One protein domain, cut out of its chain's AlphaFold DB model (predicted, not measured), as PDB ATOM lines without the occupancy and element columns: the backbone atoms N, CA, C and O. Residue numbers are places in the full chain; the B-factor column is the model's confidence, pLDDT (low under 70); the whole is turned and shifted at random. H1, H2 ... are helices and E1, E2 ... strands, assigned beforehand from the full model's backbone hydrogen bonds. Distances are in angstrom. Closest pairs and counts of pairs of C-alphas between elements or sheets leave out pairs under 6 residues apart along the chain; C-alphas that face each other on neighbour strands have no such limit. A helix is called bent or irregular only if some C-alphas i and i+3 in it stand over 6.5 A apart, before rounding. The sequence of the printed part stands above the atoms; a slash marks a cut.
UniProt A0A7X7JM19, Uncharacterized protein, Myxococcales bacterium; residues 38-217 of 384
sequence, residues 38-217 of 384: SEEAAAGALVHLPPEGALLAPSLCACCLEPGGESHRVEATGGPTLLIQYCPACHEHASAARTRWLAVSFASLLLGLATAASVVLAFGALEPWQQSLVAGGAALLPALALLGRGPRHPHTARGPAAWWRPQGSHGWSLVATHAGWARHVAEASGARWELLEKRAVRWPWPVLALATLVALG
ATOM      1  N   SER A  38     165.309 175.240 106.476       53.88
ATOM      2  CA  SER A  38     165.558 173.909 107.043       53.88
ATOM      3  C   SER A  38     166.454 173.923 108.287       53.88
ATOM      4  O   SER A  38     166.282 173.081 109.167       53.88
ATOM      5  N   GLU A  39     167.390 174.870 108.388       55.28
ATOM      6  CA  GLU A  39     168.257 175.044 109.561       55.28
ATOM      7  C   GLU A  39     167.527 175.797 110.683       55.28
ATOM      8  O   GLU A  39     167.635 175.416 111.851       55.28
ATOM      9  N   GLU A  40     166.681 176.781 110.345       58.84
ATOM     10  CA  GLU A  40     165.809 177.474 111.313       58.84
ATOM     11  C   GLU A  40     164.809 176.523 111.999       58.84
ATOM     12  O   GLU A  40     164.543 176.652 113.196       58.84
ATOM     13  N   ALA A  41     164.273 175.536 111.273       58.47
ATOM     14  CA  ALA A  41     163.357 174.537 111.835       58.47
ATOM     15  C   ALA A  41     164.045 173.580 112.834       58.47
ATOM     16  O   ALA A  41     163.404 173.001 113.720       58.47
ATOM     17  N   ALA A  42     165.364 173.402 112.710       61.16
ATOM     18  CA  ALA A  42     166.149 172.525 113.568       61.16
ATOM     19  C   ALA A  42     166.785 173.264 114.756       61.16
ATOM     20  O   ALA A  42     166.953 172.652 115.815       61.16
ATOM     21  N   ALA A  43     167.069 174.564 114.645       71.50
ATOM     22  CA  ALA A  43     167.752 175.357 115.667       71.50
ATOM     23  C   ALA A  43     166.845 175.824 116.825       71.50
ATOM     24  O   ALA A  43     165.615 175.878 116.724       71.50
ATOM     25  N   GLY A  44     167.464 176.109 117.975       81.25
ATOM     26  CA  GLY A  44     166.849 176.889 119.053       81.25
ATOM     27  C   GLY A  44     167.209 178.364 118.885       81.25
ATOM     28  O   GLY A  44     168.013 178.710 118.025       81.25
ATOM     29  N   ALA A  45     166.643 179.238 119.708       86.88
ATOM     30  CA  ALA A  45     166.968 180.659 119.675       86.88
ATOM     31  C   ALA A  45     166.831 181.319 121.050       86.88
ATOM     32  O   ALA A  45     166.133 180.826 121.937       86.88
ATOM     33  N   LEU A  46     167.514 182.440 121.217       88.62
ATOM     34  CA  LEU A  46     167.463 183.324 122.369       88.62
ATOM     35  C   LEU A  46     166.860 184.655 121.926       88.62
ATOM     36  O   LEU A  46     167.323 185.212 120.942       88.62
ATOM     37  N   VAL A  47     165.875 185.181 122.647       88.75
ATOM     38  CA  VAL A  47     165.327 186.529 122.440       88.75
ATOM     39  C   VAL A  47     165.677 187.381 123.655       88.75
ATOM     40  O   VAL A  47     165.372 187.009 124.792       88.75
ATOM     41  N   HIS A  48     166.331 188.515 123.435       88.06
ATOM     42  CA  HIS A  48     166.704 189.438 124.505       88.06
ATOM     43  C   HIS A  48     165.520 190.332 124.865       88.06
ATOM     44  O   HIS A  48     164.870 190.884 123.982       88.06
ATOM     45  N   LEU A  49     165.243 190.489 126.160       83.06
ATOM     46  CA  LEU A  49     164.202 191.406 126.614       83.06
ATOM     47  C   LEU A  49     164.607 192.855 126.271       83.06
ATOM     48  O   LEU A  49     165.709 193.267 126.645       83.06
ATOM     49  N   PRO A  50     163.760 193.635 125.573       75.81
ATOM     50  CA  PRO A  50     164.047 195.037 125.302       75.81
ATOM     51  C   PRO A  50     163.996 195.873 126.596       75.81
ATOM     52  O   PRO A  50     163.241 195.540 127.516       75.81
ATOM     53  N   PRO A  51     164.755 196.981 126.670       66.00
ATOM     54  CA  PRO A  51     164.843 197.826 127.864       66.00
ATOM     55  C   PRO A  51     163.508 198.479 128.265       66.00
ATOM     56  O   PRO A  51     163.323 198.796 129.434       66.00
ATOM     57  N   GLU A  52     162.565 198.626 127.327       64.19
ATOM     58  CA  GLU A  52     161.235 199.220 127.556       64.19
ATOM     59  C   GLU A  52     160.152 198.205 127.988       64.19
ATOM     60  O   GLU A  52     159.010 198.579 128.238       64.19
ATOM     61  N   GLY A  53     160.515 196.930 128.182       65.00
ATOM     62  CA  GLY A  53     159.850 196.109 129.200       65.00
ATOM     63  C   GLY A  53     158.606 195.303 128.813       65.00
ATOM     64  O   GLY A  53     157.797 195.024 129.695       65.00
ATOM     65  N   ALA A  54     158.457 194.833 127.570       71.31
ATOM     66  CA  ALA A  54     157.519 193.744 127.268       71.31
ATOM     67  C   ALA A  54     157.923 192.950 126.016       71.31
ATOM     68  O   ALA A  54     158.354 193.526 125.022       71.31
ATOM     69  N   LEU A  55     157.751 191.624 126.058       81.88
ATOM     70  CA  LEU A  55     157.722 190.793 124.851       81.88
ATOM     71  C   LEU A  55     156.267 190.531 124.468       81.88
ATOM     72  O   LEU A  55     155.440 190.218 125.326       81.88
ATOM     73  N   LEU A  56     155.975 190.611 123.176       84.56
ATOM     74  CA  LEU A  56     154.698 190.231 122.595       84.56
ATOM     75  C   LEU A  56     154.804 188.803 122.062       84.56
ATOM     76  O   LEU A  56     155.613 188.499 121.185       84.56
ATOM     77  N   ALA A  57     153.985 187.910 122.613       83.81
ATOM     78  CA  ALA A  57     153.889 186.554 122.102       83.81
ATOM     79  C   ALA A  57     152.980 186.520 120.864       83.81
ATOM     80  O   ALA A  57     151.862 187.041 120.920       83.81
ATOM     81  N   PRO A  58     153.409 185.882 119.761       87.25
ATOM     82  CA  PRO A  58     152.554 185.693 118.601       87.25
ATOM     83  C   PRO A  58     151.412 184.720 118.926       87.25
ATOM     84  O   PRO A  58     151.521 183.871 119.814       87.25
ATOM     85  N   SER A  59     150.337 184.775 118.139       88.75
ATOM     86  CA  SER A  59     149.203 183.836 118.208       88.75
ATOM     87  C   SER A  59     149.521 182.431 117.667       88.75
ATOM     88  O   SER A  59     148.621 181.614 117.478       88.75
ATOM     89  N   LEU A  60     150.797 182.139 117.410       90.69
ATOM     90  CA  LEU A  60     151.286 180.887 116.844       90.69
ATOM     91  C   LEU A  60     151.776 179.945 117.946       90.69
ATOM     92  O   LEU A  60     152.356 180.373 118.948       90.69
ATOM     93  N   CYS A  61     151.610 178.647 117.717       87.94
ATOM     94  CA  CYS A  61     152.120 177.596 118.572       87.94
ATOM     95  C   CYS A  61     153.647 177.674 118.662       87.94
ATOM     96  O   CYS A  61     154.350 177.575 117.656       87.94
ATOM     97  N   ALA A  62     154.162 177.753 119.887       86.56
ATOM     98  CA  ALA A  62     155.599 177.826 120.150       86.56
ATOM     99  C   ALA A  62     156.404 176.582 119.743       86.56
ATOM    100  O   ALA A  62     157.632 176.635 119.697       86.56
ATOM    101  N   CYS A  63     155.728 175.468 119.449       82.19
ATOM    102  CA  CYS A  63     156.354 174.217 119.027       82.19
ATOM    103  C   CYS A  63     156.381 174.054 117.501       82.19
ATOM    104  O   CYS A  63     157.430 173.740 116.956       82.19
ATOM    105  N   CYS A  64     155.234 174.202 116.828       83.38
ATOM    106  CA  CYS A  64     155.058 173.831 115.416       83.38
ATOM    107  C   CYS A  64     154.658 174.993 114.495       83.38
ATOM    108  O   CYS A  64     154.493 174.761 113.303       83.38
ATOM    109  N   LEU A  65     154.494 176.213 115.024       87.69
ATOM    110  CA  LEU A  65     154.028 177.406 114.300       87.69
ATOM    111  C   LEU A  65     152.591 177.351 113.748       87.69
ATOM    112  O   LEU A  65     152.157 178.306 113.112       87.69
ATOM    113  N   GLU A  66     151.820 176.297 114.022       88.31
ATOM    114  CA  GLU A  66     150.377 176.276 113.735       88.31
ATOM    115  C   GLU A  66     149.615 177.293 114.606       88.31
ATOM    116  O   GLU A  66     150.121 177.681 115.660       88.31
ATOM    117  N   PRO A  67     148.393 177.717 114.233       89.94
ATOM    118  CA  PRO A  67     147.574 178.586 115.075       89.94
ATOM    119  C   PRO A  67     147.423 178.051 116.508       89.94
ATOM    120  O   PRO A  67     147.120 176.877 116.733       89.94
ATOM    121  N   GLY A  68     147.670 178.917 117.487       85.62
ATOM    122  CA  GLY A  68     147.535 178.603 118.902       85.62
ATOM    123  C   GLY A  68     146.076 178.485 119.337       85.62
ATOM    124  O   GLY A  68     145.231 179.253 118.884       85.62
ATOM    125  N   GLY A  69     145.793 177.536 120.232       83.81
ATOM    126  CA  GLY A  69     144.465 177.341 120.827       83.81
ATOM    127  C   GLY A  69     144.447 177.461 122.353       83.81
ATOM    128  O   GLY A  69     143.423 177.824 122.920       83.81
ATOM    129  N   GLU A  70     145.576 177.197 123.018       84.94
ATOM    130  CA  GLU A  70     145.693 177.239 124.476       84.94
ATOM    131  C   GLU A  70     146.891 178.085 124.918       84.94
ATOM    132  O   GLU A  70     148.005 177.923 124.413       84.94
ATOM    133  N   SER A  71     146.677 178.967 125.899       85.44
ATOM    134  CA  SER A  71     147.713 179.848 126.441       85.44
ATOM    135  C   SER A  71     148.324 179.283 127.722       85.44
ATOM    136  O   SER A  71     147.612 179.006 128.685       85.44
ATOM    137  N   HIS A  72     149.649 179.210 127.784       85.44
ATOM    138  CA  HIS A  72     150.400 178.824 128.972       85.44
ATOM    139  C   HIS A  72     151.258 179.992 129.459       85.44
ATOM    140  O   HIS A  72     152.031 180.584 128.702       85.44
ATOM    141  N   ARG A  73     151.174 180.297 130.753       88.19
ATOM    142  CA  ARG A  73     151.952 181.367 131.384       88.19
ATOM    143  C   ARG A  73     153.379 180.905 131.681       88.19
ATOM    144  O   ARG A  73     153.583 179.840 132.257       88.19
ATOM    145  N   VAL A  74     154.371 181.679 131.253       86.25
ATOM    146  CA  VAL A  74     155.795 181.442 131.525       86.25
ATOM    147  C   VAL A  74     156.345 182.635 132.293       86.25
ATOM    148  O   VAL A  74     156.397 183.753 131.781       86.25
ATOM    149  N   GLU A  75     156.745 182.389 133.537       87.81
ATOM    150  CA  GLU A  75     157.152 183.416 134.497       87.81
ATOM    151  C   GLU A  75     158.610 183.213 134.900       87.81
ATOM    152  O   GLU A  75     159.042 182.089 135.163       87.81
ATOM    153  N   ALA A  76     159.375 184.301 134.941       84.94
ATOM    154  CA  ALA A  76     160.678 184.330 135.587       84.94
ATOM    155  C   ALA A  76     160.500 184.590 137.089       84.94
ATOM    156  O   ALA A  76     159.685 185.421 137.489       84.94
ATOM    157  N   THR A  77     161.285 183.921 137.937       79.06
ATOM    158  CA  THR A  77     161.260 184.161 139.386       79.06
ATOM    159  C   THR A  77     161.669 185.607 139.685       79.06
ATOM    160  O   THR A  77     162.819 185.977 139.464       79.06
ATOM    161  N   GLY A  78     160.724 186.427 140.158       75.50
ATOM    162  CA  GLY A  78     160.947 187.861 140.392       75.50
ATOM    163  C   GLY A  78     161.170 188.680 139.113       75.50
ATOM    164  O   GLY A  78     161.823 189.717 139.168       75.50
ATOM    165  N   GLY A  79     160.685 188.205 137.959       80.25
ATOM    166  CA  GLY A  79     160.969 188.792 136.648       80.25
ATOM    167  C   GLY A  79     159.768 188.817 135.688       80.25
ATOM    168  O   GLY A  79     158.618 188.784 136.127       80.25
ATOM    169  N   PRO A  80     160.017 188.912 134.366       84.62
ATOM    170  CA  PRO A  80     158.969 189.067 133.364       84.62
ATOM    171  C   PRO A  80     158.064 187.837 133.245       84.62
ATOM    172  O   PRO A  80     158.441 186.696 133.519       84.62
ATOM    173  N   THR A  81     156.845 188.092 132.777       88.06
ATOM    174  CA  THR A  81     155.833 187.085 132.451       88.06
ATOM    175  C   THR A  81     155.530 187.153 130.957       88.06
ATOM    176  O   THR A  81     155.381 188.245 130.417       88.06
ATOM    177  N   LEU A  82     155.376 186.001 130.302       89.12
ATOM    178  CA  LEU A  82     154.907 185.899 128.919       89.12
ATOM    179  C   LEU A  82     153.832 184.815 128.797       89.12
ATOM    180  O   LEU A  82     153.973 183.730 129.364       89.12
ATOM    181  N   LEU A  83     152.761 185.094 128.053       89.94
ATOM    182  CA  LEU A  83     151.745 184.101 127.700       89.94
ATOM    183  C   LEU A  83     152.114 183.465 126.364       89.94
ATOM    184  O   LEU A  83     152.178 184.153 125.356       89.94
ATOM    185  N   ILE A  84     152.353 182.161 126.350       88.88
ATOM    186  CA  ILE A  84     152.788 181.424 125.164       88.88
ATOM    187  C   ILE A  84     151.648 180.558 124.663       88.88
ATOM    188  O   ILE A  84     151.024 179.853 125.449       88.88
ATOM    189  N   GLN A  85     151.407 180.576 123.357       89.69
ATOM    190  CA  GLN A  85     150.354 179.777 122.748       89.69
ATOM    191  C   GLN A  85     150.854 178.388 122.329       89.69
ATOM    192  O   GLN A  85     151.974 178.226 121.833       89.69
ATOM    193  N   TYR A  86     149.997 177.385 122.494       87.12
ATOM    194  CA  TYR A  86     150.190 176.010 122.040       87.12
ATOM    195  C   TYR A  86     148.965 175.550 121.241       87.12
ATOM    196  O   TYR A  86     147.837 175.933 121.548       87.12
ATOM    197  N   CYS A  87     149.166 174.720 120.212       87.50
ATOM    198  CA  CYS A  87     148.059 173.963 119.627       87.50
ATOM    199  C   CYS A  87     147.685 172.791 120.563       87.50
ATOM    200  O   CYS A  87     148.560 172.325 121.307       87.50
ATOM    201  N   PRO A  88     146.439 172.278 120.530       84.38
ATOM    202  CA  PRO A  88     145.984 171.220 121.444       84.38
ATOM    203  C   PRO A  88     146.899 169.985 121.456       84.38
ATOM    204  O   PRO A  88     147.286 169.496 122.516       84.38
ATOM    205  N   ALA A  89     147.357 169.552 120.276       81.69
ATOM    206  CA  ALA A  89     148.276 168.423 120.143       81.69
ATOM    207  C   ALA A  89     149.647 168.687 120.796       81.69
ATOM    208  O   ALA A  89     150.242 167.794 121.400       81.69
ATOM    209  N   CYS A  90     150.184 169.907 120.696       79.69
ATOM    210  CA  CYS A  90     151.456 170.253 121.337       79.69
ATOM    211  C   CYS A  90     151.307 170.445 122.852       79.69
ATOM    212  O   CYS A  90     152.235 170.115 123.596       79.69
ATOM    213  N   HIS A  91     150.151 170.921 123.318       79.31
ATOM    214  CA  HIS A  91     149.863 171.044 124.743       79.31
ATOM    215  C   HIS A  91     149.781 169.669 125.432       79.31
ATOM    216  O   HIS A  91     150.448 169.447 126.449       79.31
ATOM    217  N   GLU A  92     149.077 168.706 124.831       77.12
ATOM    218  CA  GLU A  92     148.986 167.326 125.332       77.12
ATOM    219  C   GLU A  92     150.360 166.635 125.388       77.12
ATOM    220  O   GLU A  92     150.716 165.978 126.369       77.12
ATOM    221  N   HIS A  93     151.209 166.833 124.377       71.12
ATOM    222  CA  HIS A  93     152.563 166.275 124.389       71.12
ATOM    223  C   HIS A  93     153.451 166.860 125.496       71.12
ATOM    224  O   HIS A  93     154.219 166.118 126.126       71.12
ATOM    225  N   ALA A  94     153.367 168.172 125.737       68.25
ATOM    226  CA  ALA A  94     154.146 168.850 126.769       68.25
ATOM    227  C   ALA A  94     153.746 168.381 128.179       68.25
ATOM    228  O   ALA A  94     154.618 168.103 129.016       68.25
ATOM    229  N   SER A  95     152.445 168.212 128.430       69.81
ATOM    230  CA  SER A  95     151.930 167.674 129.695       69.81
ATOM    231  C   SER A  95     152.295 166.191 129.871       69.81
ATOM    232  O   SER A  95     152.786 165.797 130.936       69.81
ATOM    233  N   ALA A  96     152.210 165.385 128.808       73.06
ATOM    234  CA  ALA A  96     152.634 163.984 128.798       73.06
ATOM    235  C   ALA A  96     154.144 163.813 129.055       73.06
ATOM    236  O   ALA A  96     154.592 162.825 129.636       73.06
ATOM    237  N   ALA A  97     154.990 164.742 128.608       71.50
ATOM    238  CA  ALA A  97     156.430 164.681 128.863       71.50
ATOM    239  C   ALA A  97     156.766 164.878 130.351       71.50
ATOM    240  O   ALA A  97     157.532 164.090 130.907       71.50
ATOM    241  N   ARG A  98     156.179 165.889 131.006       73.25
ATOM    242  CA  ARG A  98     156.406 166.153 132.440       73.25
ATOM    243  C   ARG A  98     155.891 165.015 133.320       73.25
ATOM    244  O   ARG A  98     156.614 164.557 134.200       73.25
ATOM    245  N   THR A  99     154.687 164.518 133.045       82.50
ATOM    246  CA  THR A  99     154.098 163.380 133.773       82.50
ATOM    247  C   THR A  99     154.925 162.108 133.614       82.50
ATOM    248  O   THR A  99     155.146 161.411 134.600       82.50
ATOM    249  N   ARG A 100     155.479 161.839 132.424       81.44
ATOM    250  CA  ARG A 100     156.414 160.718 132.212       81.44
ATOM    251  C   ARG A 100     157.678 160.836 133.054       81.44
ATOM    252  O   ARG A 100     158.074 159.851 133.667       81.44
ATOM    253  N   TRP A 101     158.302 162.012 133.107       81.44
ATOM    254  CA  TRP A 101     159.478 162.217 133.959       81.44
ATOM    255  C   TRP A 101     159.151 162.010 135.435       81.44
ATOM    256  O   TRP A 101     159.903 161.327 136.130       81.44
ATOM    257  N   LEU A 102     158.021 162.545 135.899       86.94
ATOM    258  CA  LEU A 102     157.562 162.370 137.273       86.94
ATOM    259  C   LEU A 102     157.310 160.891 137.594       86.94
ATOM    260  O   LEU A 102     157.846 160.377 138.571       86.94
ATOM    261  N   ALA A 103     156.565 160.192 136.736       90.44
ATOM    262  CA  ALA A 103     156.261 158.772 136.887       90.44
ATOM    263  C   ALA A 103     157.530 157.911 136.908       90.44
ATOM    264  O   ALA A 103     157.672 157.053 137.774       90.44
ATOM    265  N   VAL A 104     158.483 158.170 136.006       90.31
ATOM    266  CA  VAL A 104     159.775 157.467 135.990       90.31
ATOM    267  C   VAL A 104     160.576 157.763 137.253       90.31
ATOM    268  O   VAL A 104     161.144 156.845 137.828       90.31
ATOM    269  N   SER A 105     160.580 159.009 137.731       90.69
ATOM    270  CA  SER A 105     161.306 159.389 138.949       90.69
ATOM    271  C   SER A 105     160.730 158.697 140.188       90.69
ATOM    272  O   SER A 105     161.485 158.153 140.992       90.69
ATOM    273  N   PHE A 106     159.400 158.639 140.313       93.56
ATOM    274  CA  PHE A 106     158.729 157.889 141.378       93.56
ATOM    275  C   PHE A 106     158.983 156.387 141.280       93.56
ATOM    276  O   PHE A 106     159.315 155.767 142.286       93.56
ATOM    277  N   ALA A 107     158.877 155.803 140.084       94.50
ATOM    278  CA  ALA A 107     159.167 154.387 139.874       94.50
ATOM    279  C   ALA A 107     160.621 154.052 140.245       94.50
ATOM    280  O   ALA A 107     160.863 153.059 140.925       94.50
ATOM    281  N   SER A 108     161.575 154.904 139.860       94.25
ATOM    282  CA  SER A 108     162.992 154.785 140.215       94.25
ATOM    283  C   SER A 108     163.221 154.845 141.719       94.25
ATOM    284  O   SER A 108     163.948 154.012 142.258       94.25
ATOM    285  N   LEU A 109     162.583 155.796 142.405       94.38
ATOM    286  CA  LEU A 109     162.700 155.931 143.853       94.38
ATOM    287  C   LEU A 109     162.103 154.721 144.579       94.38
ATOM    288  O   LEU A 109     162.767 154.137 145.431       94.38
ATOM    289  N   LEU A 110     160.879 154.318 144.228       95.94
ATOM    290  CA  LEU A 110     160.195 153.185 144.855       95.94
ATOM    291  C   LEU A 110     160.962 151.882 144.647       95.94
ATOM    292  O   LEU A 110     161.209 151.155 145.607       95.94
ATOM    293  N   LEU A 111     161.382 151.610 143.408       96.38
ATOM    294  CA  LEU A 111     162.154 150.416 143.092       96.38
ATOM    295  C   LEU A 111     163.509 150.436 143.805       96.38
ATOM    296  O   LEU A 111     163.889 149.439 144.412       96.38
ATOM    297  N   GLY A 112     164.208 151.573 143.799       95.81
ATOM    298  CA  GLY A 112     165.477 151.743 144.501       95.81
ATOM    299  C   GLY A 112     165.365 151.486 146.004       95.81
ATOM    300  O   GLY A 112     166.128 150.686 146.544       95.81
ATOM    301  N   LEU A 113     164.389 152.104 146.675       94.69
ATOM    302  CA  LEU A 113     164.164 151.940 148.116       94.69
ATOM    303  C   LEU A 113     163.734 150.516 148.483       94.69
ATOM    304  O   LEU A 113     164.271 149.945 149.431       94.69
ATOM    305  N   ALA A 114     162.811 149.919 147.725       95.44
ATOM    306  CA  ALA A 114     162.372 148.544 147.957       95.44
ATOM    307  C   ALA A 114     163.529 147.549 147.785       95.44
ATOM    308  O   ALA A 114     163.701 146.639 148.600       95.44
ATOM    309  N   THR A 115     164.363 147.754 146.761       94.75
ATOM    310  CA  THR A 115     165.543 146.917 146.516       94.75
ATOM    311  C   THR A 115     166.592 147.125 147.606       94.75
ATOM    312  O   THR A 115     167.120 146.146 148.119       94.75
ATOM    313  N   ALA A 116     166.852 148.369 148.026       93.50
ATOM    314  CA  ALA A 116     167.761 148.672 149.130       93.50
ATOM    315  C   ALA A 116     167.334 147.966 150.424       93.50
ATOM    316  O   ALA A 116     168.137 147.256 151.024       93.50
ATOM    317  N   ALA A 117     166.064 148.089 150.818       90.75
ATOM    318  CA  ALA A 117     165.532 147.421 152.004       90.75
ATOM    319  C   ALA A 117     165.653 145.892 151.897       90.75
ATOM    320  O   ALA A 117     166.137 145.240 152.821       90.75
ATOM    321  N   SER A 118     165.281 145.324 150.746       90.12
ATOM    322  CA  SER A 118     165.349 143.879 150.504       90.12
ATOM    323  C   SER A 118     166.782 143.359 150.572       90.12
ATOM    324  O   SER A 118     167.046 142.355 151.226       90.12
ATOM    325  N   VAL A 119     167.726 144.054 149.936       90.75
ATOM    326  CA  VAL A 119     169.130 143.643 149.891       90.75
ATOM    327  C   VAL A 119     169.797 143.785 151.258       90.75
ATOM    328  O   VAL A 119     170.514 142.877 151.674       90.75
ATOM    329  N   VAL A 120     169.523 144.862 151.994       89.00
ATOM    330  CA  VAL A 120     170.062 145.055 153.348       89.00
ATOM    331  C   VAL A 120     169.544 143.975 154.302       89.00
ATOM    332  O   VAL A 120     170.333 143.379 155.036       89.00
ATOM    333  N   LEU A 121     168.244 143.672 154.271       83.88
ATOM    334  CA  LEU A 121     167.630 142.725 155.204       83.88
ATOM    335  C   LEU A 121     167.888 141.261 154.822       83.88
ATOM    336  O   LEU A 121     168.305 140.475 155.672       83.88
ATOM    337  N   ALA A 122     167.677 140.879 153.563       83.38
ATOM    338  CA  ALA A 122     167.778 139.485 153.130       83.38
ATOM    339  C   ALA A 122     169.211 139.066 152.775       83.38
ATOM    340  O   ALA A 122     169.577 137.915 152.981       83.38
ATOM    341  N   PHE A 123     170.042 139.993 152.294       82.75
ATOM    342  CA  PHE A 123     171.390 139.705 151.800       82.75
ATOM    343  C   PHE A 123     172.455 140.464 152.599       82.75
ATOM    344  O   PHE A 123     173.375 141.066 152.037       82.75
ATOM    345  N   GLY A 124     172.345 140.415 153.931       75.19
ATOM    346  CA  GLY A 124     173.284 141.049 154.865       75.19
ATOM    347  C   GLY A 124     174.734 140.566 154.721       75.19
ATOM    348  O   GLY A 124     175.653 141.291 155.104       75.19
ATOM    349  N   ALA A 125     174.930 139.390 154.116       78.12
ATOM    350  CA  ALA A 125     176.226 138.827 153.762       78.12
ATOM    351  C   ALA A 125     176.965 139.609 152.667       78.12
ATOM    352  O   ALA A 125     178.177 139.480 152.560       78.12
ATOM    353  N   LEU A 126     176.275 140.378 151.819       84.56
ATOM    354  CA  LEU A 126     176.925 141.163 150.766       84.56
ATOM    355  C   LEU A 126     177.697 142.350 151.352       84.56
ATOM    356  O   LEU A 126     177.277 142.960 152.339       84.56
ATOM    357  N   GLU A 127     178.803 142.707 150.697       87.12
ATOM    358  CA  GLU A 127     179.553 143.910 151.058       87.12
ATOM    359  C   GLU A 127     178.702 145.163 150.802       87.12
ATOM    360  O   GLU A 127     177.953 145.197 149.818       87.12
ATOM    361  N   PRO A 128     178.841 146.234 151.604       88.12
ATOM    362  CA  PRO A 128     178.008 147.432 151.465       88.12
ATOM    363  C   PRO A 128     178.009 148.018 150.049       88.12
ATOM    364  O   PRO A 128     176.962 148.398 149.532       88.12
ATOM    365  N   TRP A 129     179.166 148.027 149.378       92.81
ATOM    366  CA  TRP A 129     179.280 148.538 148.011       92.81
ATOM    367  C   TRP A 129     178.512 147.680 146.991       92.81
ATOM    368  O   TRP A 129     177.931 148.226 146.056       92.81
ATOM    369  N   GLN A 130     178.449 146.355 147.180       93.81
ATOM    370  CA  GLN A 130     177.670 145.455 146.321       93.81
ATOM    371  C   GLN A 130     176.178 145.741 146.481       93.81
ATOM    372  O   GLN A 130     175.452 145.852 145.494       93.81
ATOM    373  N   GLN A 131     175.733 145.931 147.725       92.50
ATOM    374  CA  GLN A 131     174.350 146.287 148.031       92.50
ATOM    375  C   GLN A 131     173.968 147.642 147.410       92.50
ATOM    376  O   GLN A 131     172.915 147.758 146.776       92.50
ATOM    377  N   SER A 132     174.849 148.644 147.515       94.94
ATOM    378  CA  SER A 132     174.683 149.960 146.885       94.94
ATOM    379  C   SER A 132     174.579 149.876 145.363       94.94
ATOM    380  O   SER A 132     173.715 150.535 144.782       94.94
ATOM    381  N   LEU A 133     175.413 149.061 144.707       95.75
ATOM    382  CA  LEU A 133     175.356 148.872 143.254       95.75
ATOM    383  C   LEU A 133     174.043 148.226 142.808       95.75
ATOM    384  O   LEU A 133     173.458 148.676 141.826       95.75
ATOM    385  N   VAL A 134     173.557 147.210 143.527       95.44
ATOM    386  CA  VAL A 134     172.286 146.545 143.198       95.44
ATOM    387  C   VAL A 134     171.111 147.511 143.360       95.44
ATOM    388  O   VAL A 134     170.302 147.648 142.443       95.44
ATOM    389  N   ALA A 135     171.030 148.228 144.484       95.12
ATOM    390  CA  ALA A 135     169.948 149.177 144.737       95.12
ATOM    391  C   ALA A 135     169.979 150.379 143.774       95.12
ATOM    392  O   ALA A 135     168.949 150.751 143.209       95.12
ATOM    393  N   GLY A 136     171.163 150.955 143.542       94.62
ATOM    394  CA  GLY A 136     171.358 152.049 142.590       94.62
ATOM    395  C   GLY A 136     171.075 151.620 141.150       94.62
ATOM    396  O   GLY A 136     170.366 152.316 140.428       94.62
ATOM    397  N   GLY A 137     171.551 150.442 140.741       94.75
ATOM    398  CA  GLY A 137     171.275 149.865 139.425       94.75
ATOM    399  C   GLY A 137     169.784 149.618 139.198       94.75
ATOM    400  O   GLY A 137     169.251 150.006 138.158       94.75
ATOM    401  N   ALA A 138     169.083 149.062 140.190       95.00
ATOM    402  CA  ALA A 138     167.635 148.876 140.136       95.00
ATOM    403  C   ALA A 138     166.890 150.214 139.990       95.00
ATOM    404  O   ALA A 138     165.992 150.329 139.155       95.00
ATOM    405  N   ALA A 139     167.310 151.256 140.715       94.75
ATOM    406  CA  ALA A 139     166.739 152.600 140.600       94.75
ATOM    407  C   ALA A 139     166.906 153.215 139.195       94.75
ATOM    408  O   ALA A 139     166.115 154.073 138.800       94.75
ATOM    409  N   LEU A 140     167.894 152.777 138.408       93.44
ATOM    410  CA  LEU A 140     168.110 153.253 137.037       93.44
ATOM    411  C   LEU A 140     167.252 152.532 135.990       93.44
ATOM    412  O   LEU A 140     167.059 153.077 134.903       93.44
ATOM    413  N   LEU A 141     166.701 151.351 136.287       92.56
ATOM    414  CA  LEU A 141     165.931 150.567 135.310       92.56
ATOM    415  C   LEU A 141     164.732 151.330 134.719       92.56
ATOM    416  O   LEU A 141     164.565 151.298 133.496       92.56
ATOM    417  N   PRO A 142     163.929 152.085 135.497       90.75
ATOM    418  CA  PRO A 142     162.818 152.848 134.931       90.75
ATOM    419  C   PRO A 142     163.270 153.940 133.951       90.75
ATOM    420  O   PRO A 142     162.511 154.307 133.052       90.75
ATOM    421  N   ALA A 143     164.518 154.419 134.046       87.44
ATOM    422  CA  ALA A 143     165.074 155.389 133.101       87.44
ATOM    423  C   ALA A 143     165.197 154.825 131.679       87.44
ATOM    424  O   ALA A 143     165.178 155.594 130.715       87.44
ATOM    425  N   LEU A 144     165.263 153.498 131.517       85.81
ATOM    426  CA  LEU A 144     165.271 152.856 130.200       85.81
ATOM    427  C   LEU A 144     163.997 153.186 129.404       85.81
ATOM    428  O   LEU A 144     164.059 153.319 128.185       85.81
ATOM    429  N   ALA A 145     162.866 153.440 130.075       82.31
ATOM    430  CA  ALA A 145     161.617 153.857 129.429       82.31
ATOM    431  C   ALA A 145     161.674 155.268 128.801       82.31
ATOM    432  O   ALA A 145     160.766 155.653 128.051       82.31
ATOM    433  N   LEU A 146     162.723 156.042 129.111       77.88
ATOM    434  CA  LEU A 146     163.010 157.363 128.543       77.88
ATOM    435  C   LEU A 146     163.950 157.296 127.327       77.88
ATOM    436  O   LEU A 146     164.094 158.297 126.609       77.88
ATOM    437  N   LEU A 147     164.583 156.142 127.082       73.44
ATOM    438  CA  LEU A 147     165.409 155.896 125.901       73.44
ATOM    439  C   LEU A 147     164.512 155.724 124.664       73.44
ATOM    440  O   LEU A 147     163.409 155.192 124.738       73.44
ATOM    441  N   GLY A 148     164.949 156.237 123.513       60.94
ATOM    442  CA  GLY A 148     164.255 156.059 122.226       60.94
ATOM    443  C   GLY A 148     162.984 156.895 122.005       60.94
ATOM    444  O   GLY A 148     162.542 157.032 120.869       60.94
ATOM    445  N   ARG A 149     162.418 157.529 123.039       58.09
ATOM    446  CA  ARG A 149     161.252 158.423 122.909       58.09
ATOM    447  C   ARG A 149     161.691 159.878 122.739       58.09
ATOM    448  O   ARG A 149     161.656 160.675 123.684       58.09
ATOM    449  N   GLY A 150     162.190 160.191 121.547       50.12
ATOM    450  CA  GLY A 150     162.394 161.561 121.071       50.12
ATOM    451  C   GLY A 150     161.154 162.081 120.329       50.12
ATOM    452  O   GLY A 150     160.348 161.275 119.867       50.12
ATOM    453  N   PRO A 151     160.975 163.404 120.208       49.03
ATOM    454  CA  PRO A 151     159.948 163.956 119.330       49.03
ATOM    455  C   PRO A 151     160.314 163.664 117.880       49.03
ATOM    456  O   PRO A 151     161.493 163.578 117.534       49.03
ATOM    457  N   ARG A 152     159.305 163.635 117.016       53.91
ATOM    458  CA  ARG A 152     159.510 163.945 115.601       53.91
ATOM    459  C   ARG A 152     159.530 165.475 115.473       53.91
ATOM    460  O   ARG A 152     158.645 166.129 116.020       53.91
ATOM    461  N   HIS A 153     160.543 166.045 114.817       50.72
ATOM    462  CA  HIS A 153     160.522 167.468 114.440       50.72
ATOM    463  C   HIS A 153     159.231 167.776 113.651       50.72
ATOM    464  O   HIS A 153     158.791 166.896 112.908       50.72
ATOM    465  N   PRO A 154     158.609 168.966 113.798       54.72
ATOM    466  CA  PRO A 154     159.055 170.166 114.528       54.72
ATOM    467  C   PRO A 154     158.709 170.186 116.032       54.72
ATOM    468  O   PRO A 154     158.994 171.160 116.722       54.72
ATOM    469  N   HIS A 155     158.125 169.120 116.583       61.44
ATOM    470  CA  HIS A 155     157.651 169.113 117.966       61.44
ATOM    471  C   HIS A 155     158.782 169.112 118.998       61.44
ATOM    472  O   HIS A 155     159.830 168.479 118.840       61.44
ATOM    473  N   THR A 156     158.537 169.764 120.130       57.59
ATOM    474  CA  THR A 156     159.474 169.813 121.251       57.59
ATOM    475  C   THR A 156     159.030 168.762 122.273       57.59
ATOM    476  O   THR A 156     158.093 168.946 123.034       57.59
ATOM    477  N   ALA A 157     159.652 167.578 122.272       50.50
ATOM    478  CA  ALA A 157     159.205 166.474 123.148       50.50
ATOM    479  C   ALA A 157     159.503 166.686 124.629       50.50
ATOM    480  O   ALA A 157     159.128 165.838 125.443       50.50
ATOM    481  N   ARG A 158     160.310 167.678 125.000       55.59
ATOM    482  CA  ARG A 158     160.916 167.690 126.330       55.59
ATOM    483  C   ARG A 158     160.973 169.105 126.869       55.59
ATOM    484  O   ARG A 158     161.846 169.878 126.500       55.59
ATOM    485  N   GLY A 159     160.052 169.375 127.788       61.41
ATOM    486  CA  GLY A 159     160.006 170.623 128.536       61.41
ATOM    487  C   GLY A 159     159.171 171.711 127.860       61.41
ATOM    488  O   GLY A 159     158.474 171.445 126.883       61.41
ATOM    489  N   PRO A 160     159.179 172.924 128.429       69.56
ATOM    490  CA  PRO A 160     158.462 174.059 127.861       69.56
ATOM    491  C   PRO A 160     159.084 174.480 126.519       69.56
ATOM    492  O   PRO A 160     160.303 174.416 126.352       69.56
ATOM    493  N   ALA A 161     158.263 174.934 125.568       80.69
ATOM    494  CA  ALA A 161     158.759 175.386 124.266       80.69
ATOM    495  C   ALA A 161     159.569 176.686 124.352       80.69
ATOM    496  O   ALA A 161     160.426 176.922 123.498       80.69
ATOM    497  N   ALA A 162     159.344 177.483 125.397       84.38
ATOM    498  CA  ALA A 162     160.218 178.581 125.766       84.38
ATOM    499  C   ALA A 162     160.279 178.771 127.288       84.38
ATOM    500  O   ALA A 162     159.338 178.420 128.004       84.38
ATOM    501  N   TRP A 163     161.383 179.317 127.789       87.19
ATOM    502  CA  TRP A 163     161.591 179.615 129.207       87.19
ATOM    503  C   TRP A 163     162.507 180.821 129.396       87.19
ATOM    504  O   TRP A 163     163.328 181.141 128.539       87.19
ATOM    505  N   TRP A 164     162.391 181.479 130.547       87.94
ATOM    506  CA  TRP A 164     163.271 182.586 130.903       87.94
ATOM    507  C   TRP A 164     164.621 182.082 131.410       87.94
ATOM    508  O   TRP A 164     164.695 181.159 132.223       87.94
ATOM    509  N   ARG A 165     165.698 182.714 130.947       86.62
ATOM    510  CA  ARG A 165     167.065 182.511 131.421       86.62
ATOM    511  C   ARG A 165     167.615 183.846 131.932       86.62
ATOM    512  O   ARG A 165     167.508 184.837 131.209       86.62
ATOM    513  N   PRO A 166     168.210 183.894 133.135       83.25
ATOM    514  CA  PRO A 166     168.888 185.099 133.600       83.25
ATOM    515  C   PRO A 166     170.127 185.368 132.734       83.25
ATOM    516  O   PRO A 166     170.872 184.442 132.400       83.25
ATOM    517  N   GLN A 167     170.351 186.628 132.365       79.12
ATOM    518  CA  GLN A 167     171.483 187.069 131.552       79.12
ATOM    519  C   GLN A 167     172.364 188.026 132.365       79.12
ATOM    520  O   GLN A 167     172.319 189.245 132.202       79.12
ATOM    521  N   GLY A 168     173.173 187.453 133.264       71.44
ATOM    522  CA  GLY A 168     174.101 188.209 134.111       71.44
ATOM    523  C   GLY A 168     173.421 189.358 134.867       71.44
ATOM    524  O   GLY A 168     172.287 189.232 135.318       71.44
ATOM    525  N   SER A 169     174.108 190.494 134.972       61.78
ATOM    526  CA  SER A 169     173.607 191.736 135.579       61.78
ATOM    527  C   SER A 169     172.616 192.520 134.705       61.78
ATOM    528  O   SER A 169     172.139 193.567 135.134       61.78
ATOM    529  N   HIS A 170     172.319 192.058 133.485       57.25
ATOM    530  CA  HIS A 170     171.673 192.860 132.435       57.25
ATOM    531  C   HIS A 170     170.243 192.418 132.078       57.25
ATOM    532  O   HIS A 170     169.693 192.883 131.084       57.25
ATOM    533  N   GLY A 171     169.615 191.565 132.894       76.62
ATOM    534  CA  GLY A 171     168.187 191.245 132.791       76.62
ATOM    535  C   GLY A 171     167.891 189.799 132.397       76.62
ATOM    536  O   GLY A 171     168.613 188.870 132.761       76.62
ATOM    537  N   TRP A 172     166.776 189.601 131.694       85.00
ATOM    538  CA  TRP A 172     166.246 188.285 131.332       85.00
ATOM    539  C   TRP A 172     166.263 188.086 129.818       85.00
ATOM    540  O   TRP A 172     166.018 189.016 129.053       85.00
ATOM    541  N   SER A 173     166.497 186.856 129.374       88.88
ATOM    542  CA  SER A 173     166.313 186.457 127.977       88.88
ATOM    543  C   SER A 173     165.315 185.313 127.891       88.88
ATOM    544  O   SER A 173     165.299 184.428 128.751       88.88
ATOM    545  N   LEU A 174     164.511 185.291 126.837       88.81
ATOM    546  CA  LEU A 174     163.620 184.185 126.536       88.81
ATOM    547  C   LEU A 174     164.360 183.174 125.660       88.81
ATOM    548  O   LEU A 174     164.741 183.475 124.533       88.81
ATOM    549  N   VAL A 175     164.566 181.965 126.163       88.25
ATOM    550  CA  VAL A 175     165.069 180.849 125.363       88.25
ATOM    551  C   VAL A 175     163.880 180.169 124.711       88.25
ATOM    552  O   VAL A 175     162.961 179.765 125.416       88.25
ATOM    553  N   ALA A 176     163.906 180.001 123.395       87.56
ATOM    554  CA  ALA A 176     162.903 179.291 122.619       87.56
ATOM    555  C   ALA A 176     163.513 178.076 121.916       87.56
ATOM    556  O   ALA A 176     164.637 178.083 121.414       87.56
ATOM    557  N   THR A 177     162.735 177.006 121.855       81.69
ATOM    558  CA  THR A 177     163.143 175.739 121.238       81.69
ATOM    559  C   THR A 177     162.938 175.702 119.726       81.69
ATOM    560  O   THR A 177     163.500 174.823 119.076       81.69
ATOM    561  N   HIS A 178     162.173 176.638 119.163       84.50
ATOM    562  CA  HIS A 178     161.939 176.773 117.727       84.50
ATOM    563  C   HIS A 178     162.380 178.168 117.267       84.50
ATOM    564  O   HIS A 178     161.774 179.166 117.667       84.50
ATOM    565  N   ALA A 179     163.413 178.256 116.423       85.81
ATOM    566  CA  ALA A 179     163.968 179.547 116.004       85.81
ATOM    567  C   ALA A 179     162.949 180.413 115.246       85.81
ATOM    568  O   ALA A 179     162.828 181.600 115.527       85.81
ATOM    569  N   GLY A 180     162.123 179.810 114.382       87.62
ATOM    570  CA  GLY A 180     161.059 180.546 113.683       87.62
ATOM    571  C   GLY A 180     160.037 181.210 114.620       87.62
ATOM    572  O   GLY A 180     159.570 182.309 114.340       87.62
ATOM    573  N   TRP A 181     159.735 180.603 115.775       88.81
ATOM    574  CA  TRP A 181     158.819 181.211 116.746       88.81
ATOM    575  C   TRP A 181     159.499 182.368 117.479       88.81
ATOM    576  O   TRP A 181     158.906 183.430 117.655       88.81
ATOM    577  N   ALA A 182     160.769 182.187 117.848       89.25
ATOM    578  CA  ALA A 182     161.588 183.230 118.454       89.25
ATOM    579  C   ALA A 182     161.723 184.458 117.550       89.25
ATOM    580  O   ALA A 182     161.618 185.580 118.036       89.25
ATOM    581  N   ARG A 183     161.896 184.244 116.239       90.31
ATOM    582  CA  ARG A 183     161.936 185.313 115.243       90.31
ATOM    583  C   ARG A 183     160.637 186.117 115.245       90.31
ATOM    584  O   ARG A 183     160.699 187.333 115.346       90.31
ATOM    585  N   HIS A 184     159.477 185.459 115.247       90.50
ATOM    586  CA  HIS A 184     158.189 186.158 115.326       90.50
ATOM    587  C   HIS A 184     158.002 186.949 116.628       90.50
ATOM    588  O   HIS A 184     157.482 188.061 116.595       90.50
ATOM    589  N   VAL A 185     158.450 186.417 117.771       90.31
ATOM    590  CA  VAL A 185     158.460 187.163 119.046       90.31
ATOM    591  C   VAL A 185     159.372 188.388 118.949       90.31
ATOM    592  O   VAL A 185     159.007 189.474 119.402       90.31
ATOM    593  N   ALA A 186     160.556 188.219 118.360       89.81
ATOM    594  CA  ALA A 186     161.547 189.271 118.217       89.81
ATOM    595  C   ALA A 186     161.060 190.396 117.295       89.81
ATOM    596  O   ALA A 186     161.107 191.560 117.682       89.81
ATOM    597  N   GLU A 187     160.509 190.044 116.133       89.44
ATOM    598  CA  GLU A 187     159.895 190.968 115.174       89.44
ATOM    599  C   GLU A 187     158.736 191.746 115.804       89.44
ATOM    600  O   GLU A 187     158.704 192.972 115.719       89.44
ATOM    601  N   ALA A 188     157.819 191.058 116.494       87.38
ATOM    602  CA  ALA A 188     156.668 191.697 117.133       87.38
ATOM    603  C   ALA A 188     157.071 192.663 118.258       87.38
ATOM    604  O   ALA A 188     156.365 193.634 118.514       87.38
ATOM    605  N   SER A 189     158.196 192.403 118.927       86.81
ATOM    606  CA  SER A 189     158.636 193.157 120.110       86.81
ATOM    607  C   SER A 189     159.770 194.147 119.826       86.81
ATOM    608  O   SER A 189     160.262 194.777 120.759       86.81
ATOM    609  N   GLY A 190     160.258 194.238 118.582       85.81
ATOM    610  CA  GLY A 190     161.479 194.987 118.253       85.81
ATOM    611  C   GLY A 190     162.727 194.481 118.997       85.81
ATOM    612  O   GLY A 190     163.663 195.242 119.242       85.81
ATOM    613  N   ALA A 191     162.731 193.211 119.406       86.88
ATOM    614  CA  ALA A 191     163.776 192.618 120.228       86.88
ATOM    615  C   ALA A 191     164.890 191.993 119.376       86.88
ATOM    616  O   ALA A 191     164.677 191.544 118.251       86.88
ATOM    617  N   ARG A 192     166.102 191.925 119.935       87.38
ATOM    618  CA  ARG A 192     167.212 191.187 119.315       87.38
ATOM    619  C   ARG A 192     167.072 189.701 119.604       87.38
ATOM    620  O   ARG A 192     166.650 189.324 120.701       87.38
ATOM    621  N   TRP A 193     167.478 188.867 118.655       88.81
ATOM    622  CA  TRP A 193     167.514 187.425 118.845       88.81
ATOM    623  C   TRP A 193     168.771 186.801 118.243       88.81
ATOM    624  O   TRP A 193     169.361 187.342 117.311       88.81
ATOM    625  N   GLU A 194     169.170 185.665 118.802       88.88
ATOM    626  CA  GLU A 194     170.359 184.910 118.418       88.88
ATOM    627  C   GLU A 194     170.003 183.431 118.275       88.88
ATOM    628  O   GLU A 194     169.207 182.891 119.049       88.88
ATOM    629  N   LEU A 195     170.597 182.748 117.297       86.25
ATOM    630  CA  LEU A 195     170.443 181.303 117.161       86.25
ATOM    631  C   LEU A 195     171.224 180.585 118.255       86.25
ATOM    632  O   LEU A 195     172.364 180.923 118.568       86.25
ATOM    633  N   LEU A 196     170.610 179.545 118.806       79.56
ATOM    634  CA  LEU A 196     171.249 178.643 119.746       79.56
ATOM    635  C   LEU A 196     171.414 177.276 119.101       79.56
ATOM    636  O   LEU A 196     170.448 176.649 118.651       79.56
ATOM    637  N   GLU A 197     172.643 176.772 119.150       72.81
ATOM    638  CA  GLU A 197     172.903 175.375 118.857       72.81
ATOM    639  C   GLU A 197     172.192 174.512 119.909       72.81
ATOM    640  O   GLU A 197     172.400 174.652 121.122       72.81
ATOM    641  N   LYS A 198     171.299 173.622 119.460       64.88
ATOM    642  CA  LYS A 198     170.588 172.714 120.364       64.88
ATOM    643  C   LYS A 198     171.566 171.690 120.923       64.88
ATOM    644  O   LYS A 198     171.729 170.600 120.376       64.88
ATOM    645  N   ARG A 199     172.146 171.973 122.088       57.25
ATOM    646  CA  ARG A 199     172.766 170.921 122.895       57.25
ATOM    647  C   ARG A 199     171.671 170.008 123.425       57.25
ATOM    648  O   ARG A 199     170.915 170.366 124.326       57.25
ATOM    649  N   ALA A 200     171.590 168.803 122.868       53.66
ATOM    650  CA  ALA A 200     170.747 167.751 123.404       53.66
ATOM    651  C   ALA A 200     171.326 167.290 124.751       53.66
ATOM    652  O   ALA A 200     172.081 166.320 124.817       53.66
ATOM    653  N   VAL A 201     170.986 167.972 125.847       52.88
ATOM    654  CA  VAL A 201     171.258 167.446 127.188       52.88
ATOM    655  C   VAL A 201     170.280 166.297 127.416       52.88
ATOM    656  O   VAL A 201     169.135 166.470 127.822       52.88
ATOM    657  N   ARG A 202     170.727 165.096 127.042       60.22
ATOM    658  CA  ARG A 202     169.960 163.842 127.102       60.22
ATOM    659  C   ARG A 202     170.009 163.170 128.473       60.22
ATOM    660  O   ARG A 202     169.422 162.105 128.634       60.22
ATOM    661  N   TRP A 203     170.731 163.745 129.429       63.91
ATOM    662  CA  TRP A 203     171.038 163.062 130.677       63.91
ATOM    663  C   TRP A 203     169.849 163.105 131.643       63.91
ATOM    664  O   TRP A 203     169.386 164.200 131.977       63.91
ATOM    665  N   PRO A 204     169.349 161.944 132.114       75.75
ATOM    666  CA  PRO A 204     168.291 161.859 133.114       75.75
ATOM    667  C   PRO A 204     168.843 162.194 134.500       75.75
ATOM    668  O   PRO A 204     168.820 161.372 135.412       75.75
ATOM    669  N   TRP A 205     169.352 163.418 134.656       80.94
ATOM    670  CA  TRP A 205     169.995 163.883 135.879       80.94
ATOM    671  C   TRP A 205     169.129 163.696 137.137       80.94
ATOM    672  O   TRP A 205     169.712 163.303 138.143       80.94
ATOM    673  N   PRO A 206     167.781 163.857 137.129       82.62
ATOM    674  CA  PRO A 206     166.991 163.628 138.338       82.62
ATOM    675  C   PRO A 206     167.010 162.155 138.741       82.62
ATOM    676  O   PRO A 206     167.134 161.831 139.915       82.62
ATOM    677  N   VAL A 207     166.947 161.252 137.758       84.75
ATOM    678  CA  VAL A 207     166.957 159.807 138.008       84.75
ATOM    679  C   VAL A 207     168.339 159.349 138.467       84.75
ATOM    680  O   VAL A 207     168.437 158.556 139.396       84.75
ATOM    681  N   LEU A 208     169.411 159.893 137.882       89.12
ATOM    682  CA  LEU A 208     170.786 159.641 138.326       89.12
ATOM    683  C   LEU A 208     171.030 160.163 139.746       89.12
ATOM    684  O   LEU A 208     171.627 159.458 140.558       89.12
ATOM    685  N   ALA A 209     170.543 161.364 140.065       90.88
ATOM    686  CA  ALA A 209     170.624 161.924 141.409       90.88
ATOM    687  C   ALA A 209     169.873 161.041 142.417       90.88
ATOM    688  O   ALA A 209     170.441 160.678 143.443       90.88
ATOM    689  N   LEU A 210     168.644 160.616 142.100       91.62
ATOM    690  CA  LEU A 210     167.862 159.708 142.946       91.62
ATOM    691  C   LEU A 210     168.549 158.351 143.131       91.62
ATOM    692  O   LEU A 210     168.662 157.877 144.257       91.62
ATOM    693  N   ALA A 211     169.054 157.742 142.056       92.69
ATOM    694  CA  ALA A 211     169.785 156.479 142.131       92.69
ATOM    695  C   ALA A 211     171.052 156.601 142.991       92.69
ATOM    696  O   ALA A 211     171.355 155.706 143.778       92.69
ATOM    697  N   THR A 212     171.758 157.731 142.889       94.19
ATOM    698  CA  THR A 212     172.936 158.028 143.713       94.19
ATOM    699  C   THR A 212     172.550 158.184 145.182       94.19
ATOM    700  O   THR A 212     173.191 157.593 146.045       94.19
ATOM    701  N   LEU A 213     171.471 158.915 145.481       94.75
ATOM    702  CA  LEU A 213     170.948 159.059 146.844       94.75
ATOM    703  C   LEU A 213     170.547 157.708 147.447       94.75
ATOM    704  O   LEU A 213     170.899 157.429 148.589       94.75
ATOM    705  N   VAL A 214     169.872 156.848 146.680       93.88
ATOM    706  CA  VAL A 214     169.536 155.482 147.112       93.88
ATOM    707  C   VAL A 214     170.807 154.678 147.394       93.88
ATOM    708  O   VAL A 214     170.919 154.080 148.462       93.88
ATOM    709  N   ALA A 215     171.786 154.693 146.485       93.81
ATOM    710  CA  ALA A 215     173.037 153.952 146.643       93.81
ATOM    711  C   ALA A 215     173.838 154.403 147.879       93.81
ATOM    712  O   ALA A 215     174.374 153.560 148.601       93.81
ATOM    713  N   LEU A 216     173.880 155.711 148.150       94.31
ATOM    714  CA  LEU A 216     174.512 156.293 149.339       94.31
ATOM    715  C   LEU A 216     173.701 156.058 150.623       94.31
ATOM    716  O   LEU A 216     174.275 156.014 151.708       94.31
ATOM    717  N   GLY A 217     172.383 155.877 150.519       92.81
ATOM    718  CA  GLY A 217     171.508 155.574 151.652       92.81
ATOM    719  C   GLY A 217     171.685 154.158 152.210       92.81
ATOM    720  O   GLY A 217     171.438 153.936 153.394       92.81
TER     721      GLY A 217
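AT A GLANCE: This is residues 38 to 217 of the 384 residues of an uncharacterized protein of Myxococcales bacterium (UniProt A0A7X7JM19). A long arm of three helices side by side, H1, H2 and H4, is joined to a head made of a four-stranded sheet, with the helix H3 over one of its faces, and a separate two-stranded hairpin, E2 and E3, near its edge strand E4. The longest helix, H1, starts at the hairpin and runs out to the far end of the arm, where the chain folds back through H2; H4 returns to the arm from the head. The printed part has 180 residues, with four named helices and six named strands in the order E1 E2 E3 H1 H2 E4 E5 H3 E6 H4; the larger sheet has the order E4 E5 E1 E6 and is antiparallel throughout. The class is mixed, helices and strands. The whole is loose and elongated, with a radius of gyration of the C-alphas of 20.7 A and spans of 68 by 37 by 27 A.

IN THESE COORDINATES: E1 is residues 44 to 48, and C-alpha 44 stands at (166.849, 176.889, 119.053). E2, residues 70 to 75, and E3, residues 81 to 86, are 16.4 A and 16.2 A long. H1, residues 88 to 122, is 49.9 A long and begins at C-alpha 88, (145.984, 171.220, 121.444). H2, residues 128 to 146, is 29.1 A long; it has a kink of 26 degrees near residue 139 and is only just irregular, with C-alphas 139 and 142 being 6.9 A apart. E4 is residues 162 to 166, and E5 is residues 172 to 176. H3, residues 179 to 189, is 15.2 A long. E6 is residues 193 to 196, 9.6 A. H4, residues 205 to 217, is 17.9 A long and ends at C-alpha 217, (171.508, 155.574, 151.652).

HOW THE PARTS SIT: In the larger sheet E1 is an inner strand, antiparallel to E6 at 149 degrees, with N 46 and O 194 at 2.8 A. E5 and E1 are antiparallel at 156 degrees, with N 47 and O 174 at 2.8 A. E4 and E5 form a hairpin, with N 165 and O 173 at 2.8 A; these N and O pairs are within hydrogen-bond range. The sheet is only just strongly twisted, its C-alphas lying up to 4.4 A off the best plane. H3 is on this sheet at a height of 8.5 A, over E1 and only just not over E5, and runs along the strands, at 2 degrees to E1 on the local plane. E5, H3 and E6 form a split strand-helix-strand unit, two strands running the same way with E1 between them, and its crossover is right-handed. The hairpin E2 and E3 has N 72 and O 84 within hydrogen-bond range at 2.8 A; the closest C-alphas of E2 and E4 are those of Val 74 and Trp 163, 6.5 A apart. H1, H2 and H4 form an up and down bundle, each running against the one before it. H1, with residues 104 to 120 alone, touches H2 at a shallow tilt of 20 degrees, closest at the C-alphas of Gly 112 and Ala 139, 4.2 A. H2 touches H4 at a shallow tilt of 21 degrees, closest at the C-alphas of Ser 132 and Ala 215, 4.3 A. H1, with residues 104 to 116 alone, touches H4, closest at the C-alphas of Ser 105 and Val 207, 5.7 A. H3 touches no helix. Every O i to N i+4 pair is within hydrogen-bond range in H1, H3 and H4, and 10 of 15 are in H2.

THE WHOLE: The C-alphas farthest apart are those of Ala 125 and Gly 190, 68.1 A. The printed part has no cut. The links E1 to E2 and H2 to E4 are long, with 21 and 15 residues. The mean pLDDT of the printed part is 81.8, and 31 residues are under 70, among them residues 38 to 42, 148 to 160 and 198 to 203.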